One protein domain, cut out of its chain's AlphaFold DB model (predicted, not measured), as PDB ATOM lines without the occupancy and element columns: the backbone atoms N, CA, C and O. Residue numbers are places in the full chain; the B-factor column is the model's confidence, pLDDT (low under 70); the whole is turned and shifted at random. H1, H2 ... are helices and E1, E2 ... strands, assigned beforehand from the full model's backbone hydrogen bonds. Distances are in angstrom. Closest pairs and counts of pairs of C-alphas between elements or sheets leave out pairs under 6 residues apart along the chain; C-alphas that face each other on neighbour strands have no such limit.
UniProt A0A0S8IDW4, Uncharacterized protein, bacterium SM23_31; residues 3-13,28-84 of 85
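What this domain is: This is residues 3 to 13 and 28 to 84 of the 85 residues of an uncharacterized protein of bacterium SM23_31 (UniProt A0A0S8IDW4). Two small three-stranded antiparallel sheets follow one another along the longest axis: E1, E2 and E3 make one end, and E4, E5 and E6 the other, where the hairpin of E5 and E6 reaches out as an arm and the loop at its tip, residues 65 to 70, sticks out free. After E6 the chain comes back to the first sheet, which the short helix H1 grazes. The printed part has 68 residues with six named strands and then one named helix, in the order E1 E2 E3 E4 E5 E6 H1; the sheets run E1 - E2 - E3 and E4 - E5 - E6, and the class is mostly strand. The whole is only just loose, close to compact, with a radius of gyration of the C-alphas of 13.4 A, and spans 46 by 23 by 17 A.

Where its parts are: In the first sheet, E3 is the longest strand, residues 40 to 47, 20.3 A from first to last C-alpha. E2 is residues 29 to 35, 19.3 A, and E1 is residues 7 to 10, with C-alpha 7 at (8.105, -6.852, -18.068). In the second sheet, E4 is residues 53 to 55, E5 residues 58 to 63, 16.0 A, and E6 residues 72 to 77, 16.6 A, with C-alpha 72 at (-3.737, 15.999, -21.724). H1 is residues 80 to 83 and ends with C-alpha 83 at (1.838, -10.015, -19.230).

How they stand to each other: E2 is the inner strand of the first sheet. E2 and E3 form a hairpin, antiparallel at 154 degrees, with N 31 and O 45 2.8 A apart, within hydrogen-bond range. E1 is antiparallel to E2 at 148 degrees, with N 8 and O 34 at 2.9 A. Residues 3 to 4 pair antiparallel with residues 7 to 8 of E1. H1 is on this sheet but only grazes it, with its residues 81 to 83; the closest C-alphas of E3 and H1 are those of Thr 43 and Val 82, 6.7 A apart. H1 is too short for any O i to N i+4 pair; its one O i to N i+3 pair is within range. E4, E5 and E6 form a meander, each strand the antiparallel neighbour of the one before. The hairpin of E4 and E5 stands at 153 degrees, with N 60 and O 53 at 2.9 A; that of E5 and E6 at 159 degrees, with N 61 and O 74 at 2.9 A. H1 is not on this sheet, and E3 and E4 are apart.

The domain as a whole: The two C-alphas farthest apart, those of Ala 38 and Glu 68, are 46.3 A apart. Residues 14 to 27 are not printed, and C-alphas 13 and 28 are 13.1 A apart across the cut. Of the links printed whole, none is long. The mean pLDDT of the printed part is 91.2; residues 65 and 67 are under 70.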
ATOM      1  N   VAL A   3       9.211  -0.185 -19.500       96.06
ATOM      2  CA  VAL A   3       9.311  -1.212 -18.448       96.06
ATOM      3  C   VAL A   3       8.162  -1.035 -17.465       96.06
ATOM      4  O   VAL A   3       7.885   0.099 -17.082       96.06
ATOM      5  N   ASP A   4       7.534  -2.137 -17.062       96.69
ATOM      6  CA  ASP A   4       6.550  -2.174 -15.978       96.69
ATOM      7  C   ASP A   4       6.750  -3.439 -15.141       96.69
ATOM      8  O   ASP A   4       6.626  -4.555 -15.646       96.69
ATOM      9  N   GLY A   5       7.127  -3.268 -13.873       95.06
ATOM     10  CA  GLY A   5       7.600  -4.374 -13.042       95.06
ATOM     11  C   GLY A   5       8.741  -5.138 -13.720       95.06
ATOM     12  O   GLY A   5       9.747  -4.540 -14.107       95.06
ATOM     13  N   ASN A   6       8.549  -6.446 -13.902       95.88
ATOM     14  CA  ASN A   6       9.527  -7.344 -14.523       95.88
ATOM     15  C   ASN A   6       9.242  -7.579 -16.012       95.88
ATOM     16  O   ASN A   6       9.774  -8.516 -16.598       95.88
ATOM     17  N   HIS A   7       8.421  -6.740 -16.647       97.31
ATOM     18  CA  HIS A   7       8.105  -6.852 -18.068       97.31
ATOM     19  C   HIS A   7       8.694  -5.691 -18.863       97.31
ATOM     20  O   HIS A   7       8.573  -4.521 -18.494       97.31
ATOM     21  N   VAL A   8       9.316  -6.021 -19.994       97.19
ATOM     22  CA  VAL A   8       9.880  -5.057 -20.942       97.19
ATOM     23  C   VAL A   8       9.080  -5.064 -22.229       97.19
ATOM     24  O   VAL A   8       8.856  -6.114 -22.817       97.19
ATOM     25  N   PHE A   9       8.729  -3.868 -22.690       97.06
ATOM     26  CA  PHE A   9       8.033  -3.607 -23.943       97.06
ATOM     27  C   PHE A   9       9.013  -2.993 -24.949       97.06
ATOM     28  O   PHE A   9       9.505  -1.862 -24.773       97.06
ATOM     29  N   LEU A  10       9.304  -3.731 -26.018       95.25
ATOM     30  CA  LEU A  10      10.198  -3.315 -27.092       95.25
ATOM     31  C   LEU A  10       9.390  -2.735 -28.252       95.25
ATOM     32  O   LEU A  10       8.817  -3.448 -29.068       95.25
ATOM     33  N   PHE A  11       9.352  -1.406 -28.304       92.19
ATOM     34  CA  PHE A  11       8.788  -0.666 -29.427       92.19
ATOM     35  C   PHE A  11       9.841  -0.558 -30.536       92.19
ATOM     36  O   PHE A  11      10.957  -0.119 -30.227       92.19
ATOM     37  N   PRO A  12       9.513  -0.917 -31.791       84.81
ATOM     38  CA  PRO A  12      10.421  -0.746 -32.914       84.81
ATOM     39  C   PRO A  12      10.725   0.739 -33.123       84.81
ATOM     40  O   PRO A  12       9.875   1.607 -32.904       84.81
ATOM     41  N   TYR A  13      11.957   1.026 -33.530       72.50
ATOM     42  CA  TYR A  13      12.349   2.362 -33.954       72.50
ATOM     43  C   TYR A  13      11.826   2.592 -35.374       72.50
ATOM     44  O   TYR A  13      12.152   1.830 -36.280       72.50
ATOM     45  N   ASP A  28      -0.536   1.276 -35.781       80.19
ATOM     46  CA  ASP A  28      -0.551   0.052 -35.002       80.19
ATOM     47  C   ASP A  28       0.864  -0.533 -34.980       80.19
ATOM     48  O   ASP A  28       1.384  -1.012 -35.990       80.19
ATOM     49  N   ARG A  29       1.533  -0.415 -33.832       86.31
ATOM     50  CA  ARG A  29       2.909  -0.873 -33.660       86.31
ATOM     51  C   ARG A  29       2.885  -2.250 -33.051       86.31
ATOM     52  O   ARG A  29       2.354  -2.430 -31.958       86.31
ATOM     53  N   ARG A  30       3.530  -3.200 -33.718       93.06
ATOM     54  CA  ARG A  30       3.870  -4.475 -33.097       93.06
ATOM     55  C   ARG A  30       4.948  -4.241 -32.042       93.06
ATOM     56  O   ARG A  30       5.992  -3.671 -32.343       93.06
ATOM     57  N   VAL A  31       4.664  -4.659 -30.818       95.06
ATOM     58  CA  VAL A  31       5.519  -4.518 -29.640       95.06
ATOM     59  C   VAL A  31       5.768  -5.901 -29.080       95.06
ATOM     60  O   VAL A  31       4.814  -6.621 -28.784       95.06
ATOM     61  N   ASP A  32       7.035  -6.249 -28.904       96.50
ATOM     62  CA  ASP A  32       7.412  -7.503 -28.261       96.50
ATOM     63  C   ASP A  32       7.555  -7.295 -26.753       96.50
ATOM     64  O   ASP A  32       8.138  -6.305 -26.295       96.50
ATOM     65  N   VAL A  33       7.005  -8.231 -25.985       96.94
ATOM     66  CA  VAL A  33       6.995  -8.216 -24.524       96.94
ATOM     67  C   VAL A  33       7.864  -9.349 -24.003       96.94
ATOM     68  O   VAL A  33       7.721 -10.498 -24.420       96.94
ATOM     69  N   PHE A  34       8.749  -9.025 -23.068       97.00
ATOM     70  CA  PHE A  34       9.670  -9.965 -22.434       97.00
ATOM     71  C   PHE A  34       9.494  -9.942 -20.921       97.00
ATOM     72  O   PHE A  34       9.273  -8.878 -20.345       97.00
ATOM     73  N   ASN A  35       9.636 -11.101 -20.283       95.81
ATOM     74  CA  ASN A  35       9.744 -11.230 -18.836       95.81
ATOM     75  C   ASN A  35      11.231 -11.225 -18.456       95.81
ATOM     76  O   ASN A  35      11.995 -12.074 -18.915       95.81
ATOM     77  N   LEU A  36      11.636 -10.265 -17.630       94.25
ATOM     78  CA  LEU A  36      13.010 -10.062 -17.179       94.25
ATOM     79  C   LEU A  36      13.482 -11.094 -16.156       94.25
ATOM     80  O   LEU A  36      14.673 -11.387 -16.140       94.25
ATOM     81  N   ASP A  37      12.589 -11.659 -15.341       92.38
ATOM     82  CA  ASP A  37      12.975 -12.662 -14.337       92.38
ATOM     83  C   ASP A  37      13.425 -13.957 -15.007       92.38
ATOM     84  O   ASP A  37      14.441 -14.546 -14.646       92.38
ATOM     85  N   ALA A  38      12.652 -14.396 -16.002       89.81
ATOM     86  CA  ALA A  38      12.943 -15.602 -16.765       89.81
ATOM     87  C   ALA A  38      13.867 -15.333 -17.967       89.81
ATOM     88  O   ALA A  38      14.417 -16.270 -18.541       89.81
ATOM     89  N   GLY A  39      14.016 -14.069 -18.377       91.38
ATOM     90  CA  GLY A  39      14.709 -13.690 -19.609       91.38
ATOM     91  C   GLY A  39      14.011 -14.191 -20.880       91.38
ATOM     92  O   GLY A  39      14.663 -14.387 -21.904       91.38
ATOM     93  N   THR A  40      12.700 -14.443 -20.827       95.38
ATOM     94  CA  THR A  40      11.947 -15.089 -21.910       95.38
ATOM     95  C   THR A  40      11.022 -14.122 -22.636       95.38
ATOM     96  O   THR A  40      10.423 -13.226 -22.040       95.38
ATOM     97  N   TYR A  41      10.843 -14.358 -23.934       96.44
ATOM     98  CA  TYR A  41       9.753 -13.768 -24.704       96.44
ATOM     99  C   TYR A  41       8.393 -14.204 -24.134       96.44
ATOM    100  O   TYR A  41       8.214 -15.370 -23.782       96.44
ATOM    101  N   VAL A  42       7.451 -13.264 -24.050       96.75
ATOM    102  CA  VAL A  42       6.076 -13.494 -23.587       96.75
ATOM    103  C   VAL A  42       5.126 -13.489 -24.780       96.75
ATOM    104  O   VAL A  42       4.479 -14.494 -25.058       96.75
ATOM    105  N   THR A  43       5.030 -12.360 -25.487       96.75
ATOM    106  CA  THR A  43       4.075 -12.176 -26.589       96.75
ATOM    107  C   THR A  43       4.443 -10.983 -27.480       96.75
ATOM    108  O   THR A  43       5.264 -10.147 -27.103       96.75
ATOM    109  N   SER A  44       3.798 -10.882 -28.644       95.94
ATOM    110  CA  SER A  44       3.788  -9.696 -29.502       95.94
ATOM    111  C   SER A  44       2.377  -9.116 -29.495       95.94
ATOM    112  O   SER A  44       1.414  -9.831 -29.773       95.94
ATOM    113  N   VAL A  45       2.243  -7.817 -29.244       94.94
ATOM    114  CA  VAL A  45       0.944  -7.126 -29.187       94.94
ATOM    115  C   VAL A  45       0.950  -5.865 -30.030       94.94
ATOM    116  O   VAL A  45       2.004  -5.312 -30.330       94.94
ATOM    117  N   ILE A  46      -0.236  -5.411 -30.425       93.00
ATOM    118  CA  ILE A  46      -0.399  -4.176 -31.185       93.00
ATOM    119  C   ILE A  46      -0.718  -3.030 -30.228       93.00
ATOM    120  O   ILE A  46      -1.689  -3.090 -29.477       93.00
ATOM    121  N   PHE A  47       0.100  -1.982 -30.272       92.06
ATOM    122  CA  PHE A  47      -0.144  -0.727 -29.575       92.06
ATOM    123  C   PHE A  47      -0.513   0.370 -30.580       92.06
ATOM    124  O   PHE A  47       0.254   0.598 -31.517       92.06
ATOM    125  N   PRO A  48      -1.605   1.121 -30.359       89.38
ATOM    126  CA  PRO A  48      -1.988   2.207 -31.261       89.38
ATOM    127  C   PRO A  48      -1.047   3.424 -31.159       89.38
ATOM    128  O   PRO A  48      -0.979   4.245 -32.064       89.38
ATOM    129  N   PHE A  49      -0.279   3.558 -30.076       88.00
ATOM    130  CA  PHE A  49       0.689   4.641 -29.861       88.00
ATOM    131  C   PHE A  49       1.913   4.124 -29.097       88.00
ATOM    132  O   PHE A  49       1.852   3.067 -28.473       88.00
ATOM    133  N   ILE A  50       3.029   4.867 -29.096       89.69
ATOM    134  CA  ILE A  50       4.127   4.584 -28.156       89.69
ATOM    135  C   ILE A  50       3.895   5.364 -26.857       89.69
ATOM    136  O   ILE A  50       3.910   6.596 -26.886       89.69
ATOM    137  N   PRO A  51       3.659   4.678 -25.720       92.75
ATOM    138  CA  PRO A  51       3.369   5.336 -24.458       92.75
ATOM    139  C   PRO A  51       4.528   6.211 -24.005       92.75
ATOM    140  O   PRO A  51       5.703   5.859 -24.161       92.75
ATOM    141  N   TYR A  52       4.201   7.320 -23.349       92.56
ATOM    142  CA  TYR A  52       5.198   8.098 -22.633       92.56
ATOM    143  C   TYR A  52       5.812   7.253 -21.510       92.56
ATOM    144  O   TYR A  52       7.035   7.124 -21.414       92.56
ATOM    145  N   VAL A  53       4.960   6.575 -20.738       95.56
ATOM    146  CA  VAL A  53       5.344   5.619 -19.695       95.56
ATOM    147  C   VAL A  53       4.341   4.466 -19.648       95.56
ATOM    148  O   VAL A  53       3.164   4.649 -19.965       95.56
ATOM    149  N   ILE A  54       4.816   3.283 -19.261       97.25
ATOM    150  CA  ILE A  54       3.977   2.156 -18.846       97.25
ATOM    151  C   ILE A  54       4.259   1.935 -17.362       97.25
ATOM    152  O   ILE A  54       5.425   1.925 -16.976       97.25
ATOM    153  N   ARG A  55       3.219   1.883 -16.527       96.56
ATOM    154  CA  ARG A  55       3.364   1.694 -15.077       96.56
ATOM    155  C   ARG A  55       2.070   1.199 -14.438       96.56
ATOM    156  O   ARG A  55       1.017   1.816 -14.647       96.56
ATOM    157  N   ASN A  56       2.180   0.207 -13.558       96.31
ATOM    158  CA  ASN A  56       1.077  -0.381 -12.789       96.31
ATOM    159  C   ASN A  56      -0.031  -0.959 -13.690       96.31
ATOM    160  O   ASN A  56      -1.220  -0.746 -13.440       96.31
ATOM    161  N   ASP A  57       0.362  -1.637 -14.763       96.25
ATOM    162  CA  ASP A  57      -0.466  -2.169 -15.843       96.25
ATOM    163  C   ASP A  57      -1.195  -1.109 -16.694       96.25
ATOM    164  O   ASP A  57      -2.216  -1.405 -17.323       96.25
ATOM    165  N   TYR A  58      -0.731   0.142 -16.703       97.44
ATOM    166  CA  TYR A  58      -1.324   1.202 -17.522       97.44
ATOM    167  C   TYR A  58      -0.320   1.804 -18.494       97.44
ATOM    168  O   TYR A  58       0.808   2.116 -18.114       97.44
ATOM    169  N   ALA A  59      -0.771   2.059 -19.720       96.38
ATOM    170  CA  ALA A  59      -0.082   2.882 -20.702       96.38
ATOM    171  C   ALA A  59      -0.579   4.331 -20.614       96.38
ATOM    172  O   ALA A  59      -1.787   4.584 -20.628       96.38
ATOM    173  N   TYR A  60       0.356   5.276 -20.544       95.19
ATOM    174  CA  TYR A  60       0.058   6.703 -20.480       95.19
ATOM    175  C   TYR A  60       0.476   7.379 -21.783       95.19
ATOM    176  O   TYR A  60       1.642   7.323 -22.181       95.19
ATOM    177  N   GLU A  61      -0.477   8.032 -22.433       92.31
ATOM    178  CA  GLU A  61      -0.256   8.863 -23.614       92.31
ATOM    179  C   GLU A  61      -0.236  10.331 -23.179       92.31
ATOM    180  O   GLU A  61      -1.131  10.780 -22.462       92.31
ATOM    181  N   MET A  62       0.784  11.077 -23.602       88.75
ATOM    182  CA  MET A  62       0.847  12.526 -23.406       88.75
ATOM    183  C   MET A  62       0.527  13.221 -24.722       88.75
ATOM    184  O   MET A  62       1.249  13.042 -25.704       88.75
ATOM    185  N   ARG A  63      -0.536  14.025 -24.728       84.12
ATOM    186  CA  ARG A  63      -0.897  14.893 -25.849       84.12
ATOM    187  C   ARG A  63      -0.628  16.338 -25.450       84.12
ATOM    188  O   ARG A  63      -1.260  16.867 -24.536       84.12
ATOM    189  N   TYR A  64       0.346  16.952 -26.115       79.62
ATOM    190  CA  TYR A  64       0.679  18.359 -25.924       79.62
ATOM    191  C   TYR A  64      -0.248  19.217 -26.783       79.62
ATOM    192  O   TYR A  64      -0.165  19.175 -28.010       79.62
ATOM    193  N   GLY A  65      -1.121  19.986 -26.138       66.19
ATOM    194  CA  GLY A  65      -1.945  20.998 -26.791       66.19
ATOM    195  C   GLY A  65      -1.177  22.314 -26.930       66.19
ATOM    196  O   GLY A  65      -1.347  23.235 -26.146       66.19
ATOM    197  N   GLY A  66      -0.240  22.395 -27.876       70.00
ATOM    198  CA  GLY A  66       0.439  23.656 -28.214       70.00
ATOM    199  C   GLY A  66       1.058  24.442 -27.037       70.00
ATOM    200  O   GLY A  66       1.411  23.887 -26.000       70.00
ATOM    201  N   ARG A  67       1.267  25.754 -27.230       66.31
ATOM    202  CA  ARG A  67       1.888  26.655 -26.232       66.31
ATOM    203  C   ARG A  67       0.922  27.172 -25.161       66.31
ATOM    204  O   ARG A  67       1.394  27.657 -24.139       66.31
ATOM    205  N   GLU A  68      -0.385  27.100 -25.402       72.75
ATOM    206  CA  GLU A  68      -1.404  27.748 -24.563       72.75
ATOM    207  C   GLU A  68      -2.387  26.765 -23.913       72.75
ATOM    208  O   GLU A  68      -3.191  27.179 -23.081       72.75
ATOM    209  N   GLU A  69      -2.314  25.466 -24.226       77.81
ATOM    210  CA  GLU A  69      -3.206  24.465 -23.641       77.81
ATOM    211  C   GLU A  69      -2.462  23.565 -22.646       77.81
ATOM    212  O   GLU A  69      -1.267  23.276 -22.755       77.81
ATOM    213  N   PHE A  70      -3.195  23.099 -21.635       83.94
ATOM    214  CA  PHE A  70      -2.671  22.128 -20.685       83.94
ATOM    215  C   PHE A  70      -2.415  20.784 -21.374       83.94
ATOM    216  O   PHE A  70      -3.173  20.343 -22.236       83.94
ATOM    217  N   THR A  71      -1.358  20.090 -20.952       84.69
ATOM    218  CA  THR A  71      -1.081  18.732 -21.432       84.69
ATOM    219  C   THR A  71      -2.199  17.782 -21.010       84.69
ATOM    220  O   THR A  71      -2.514  17.669 -19.823       84.69
ATOM    221  N   ILE A  72      -2.756  17.055 -21.975       89.19
ATOM    222  CA  ILE A  72      -3.737  15.999 -21.724       89.19
ATOM    223  C   ILE A  72      -2.982  14.686 -21.517       89.19
ATOM    224  O   ILE A  72      -2.144  14.297 -22.335       89.19
ATOM    225  N   ILE A  73      -3.288  13.993 -20.418       91.31
ATOM    226  CA  ILE A  73      -2.737  12.671 -20.109       91.31
ATOM    227  C   ILE A  73      -3.862  11.646 -20.223       91.31
ATOM    228  O   ILE A  73      -4.728  11.573 -19.351       91.31
ATOM    229  N   ASN A  74      -3.821  10.823 -21.269       92.88
ATOM    230  CA  ASN A  74      -4.735   9.691 -21.403       92.88
ATOM    231  C   ASN A  74      -4.128   8.456 -20.730       92.88
ATOM    232  O   ASN A  74      -2.936   8.173 -20.873       92.88
ATOM    233  N   LYS A  75      -4.956   7.710 -19.996       95.62
ATOM    234  CA  LYS A  75      -4.563   6.513 -19.244       95.62
ATOM    235  C   LYS A  75      -5.348   5.306 -19.754       95.62
ATOM    236  O   LYS A  75      -6.572   5.291 -19.652       95.62
ATOM    237  N   TYR A  76      -4.646   4.279 -20.223       95.88
ATOM    238  CA  TYR A  76      -5.235   3.059 -20.788       95.88
ATOM    239  C   TYR A  76      -4.797   1.834 -19.988       95.88
ATOM    240  O   TYR A  76      -3.605   1.676 -19.725       95.88
ATOM    241  N   LYS A  77      -5.738   0.975 -19.577       97.00
ATOM    242  CA  LYS A  77      -5.414  -0.297 -18.911       97.00
ATOM    243  C   LYS A  77      -4.889  -1.279 -19.957       97.00
ATOM    244  O   LYS A  77      -5.508  -1.442 -21.003       97.00
ATOM    245  N   ILE A  78      -3.761  -1.916 -19.666       96.75
ATOM    246  CA  ILE A  78      -3.217  -3.001 -20.481       96.75
ATOM    247  C   ILE A  78      -3.902  -4.300 -20.056       96.75
ATOM    248  O   ILE A  78      -4.047  -4.565 -18.860       96.75
ATOM    249  N   ASP A  79      -4.329  -5.089 -21.040       96.12
ATOM    250  CA  ASP A  79      -4.920  -6.403 -20.804       96.12
ATOM    251  C   ASP A  79      -3.915  -7.314 -20.059       96.12
ATOM    252  O   ASP A  79      -2.755  -7.405 -20.475       96.12
ATOM    253  N   PRO A  80      -4.307  -7.981 -18.954       95.44
ATOM    254  CA  PRO A  80      -3.435  -8.913 -18.237       95.44
ATOM    255  C   PRO A  80      -2.790  -9.996 -19.115       95.44
ATOM    256  O   PRO A  80      -1.649 -10.378 -18.838       95.44
ATOM    257  N   ALA A  81      -3.447 -10.416 -20.204       94.69
ATOM    258  CA  ALA A  81      -2.910 -11.396 -21.149       94.69
ATOM    259  C   ALA A  81      -1.596 -10.928 -21.804       94.69
ATOM    260  O   ALA A  81      -0.748 -11.746 -22.160       94.69
ATOM    261  N   VAL A  82      -1.368  -9.611 -21.902       95.25
ATOM    262  CA  VAL A  82      -0.104  -9.038 -22.404       95.25
ATOM    263  C   VAL A  82       1.082  -9.398 -21.504       95.25
ATOM    264  O   VAL A  82       2.209  -9.531 -21.979       95.25
ATOM    265  N   TYR A  83       0.833  -9.605 -20.210       94.19
ATOM    266  CA  TYR A  83       1.838 -10.015 -19.230       94.19
ATOM    267  C   TYR A  83       2.008 -11.541 -19.147       94.19
ATOM    268  O   TYR A  83       2.811 -12.009 -18.335       94.19
ATOM    269  N   GLY A  84       1.275 -12.309 -19.965       88.06
ATOM    270  CA  GLY A  84       1.238 -13.774 -19.922       88.06
ATOM    271  C   GLY A  84       0.428 -14.338 -18.749       88.06
ATOM    272  O   GLY A  84       0.723 -15.443 -18.298       88.06
TER     273      GLY A  84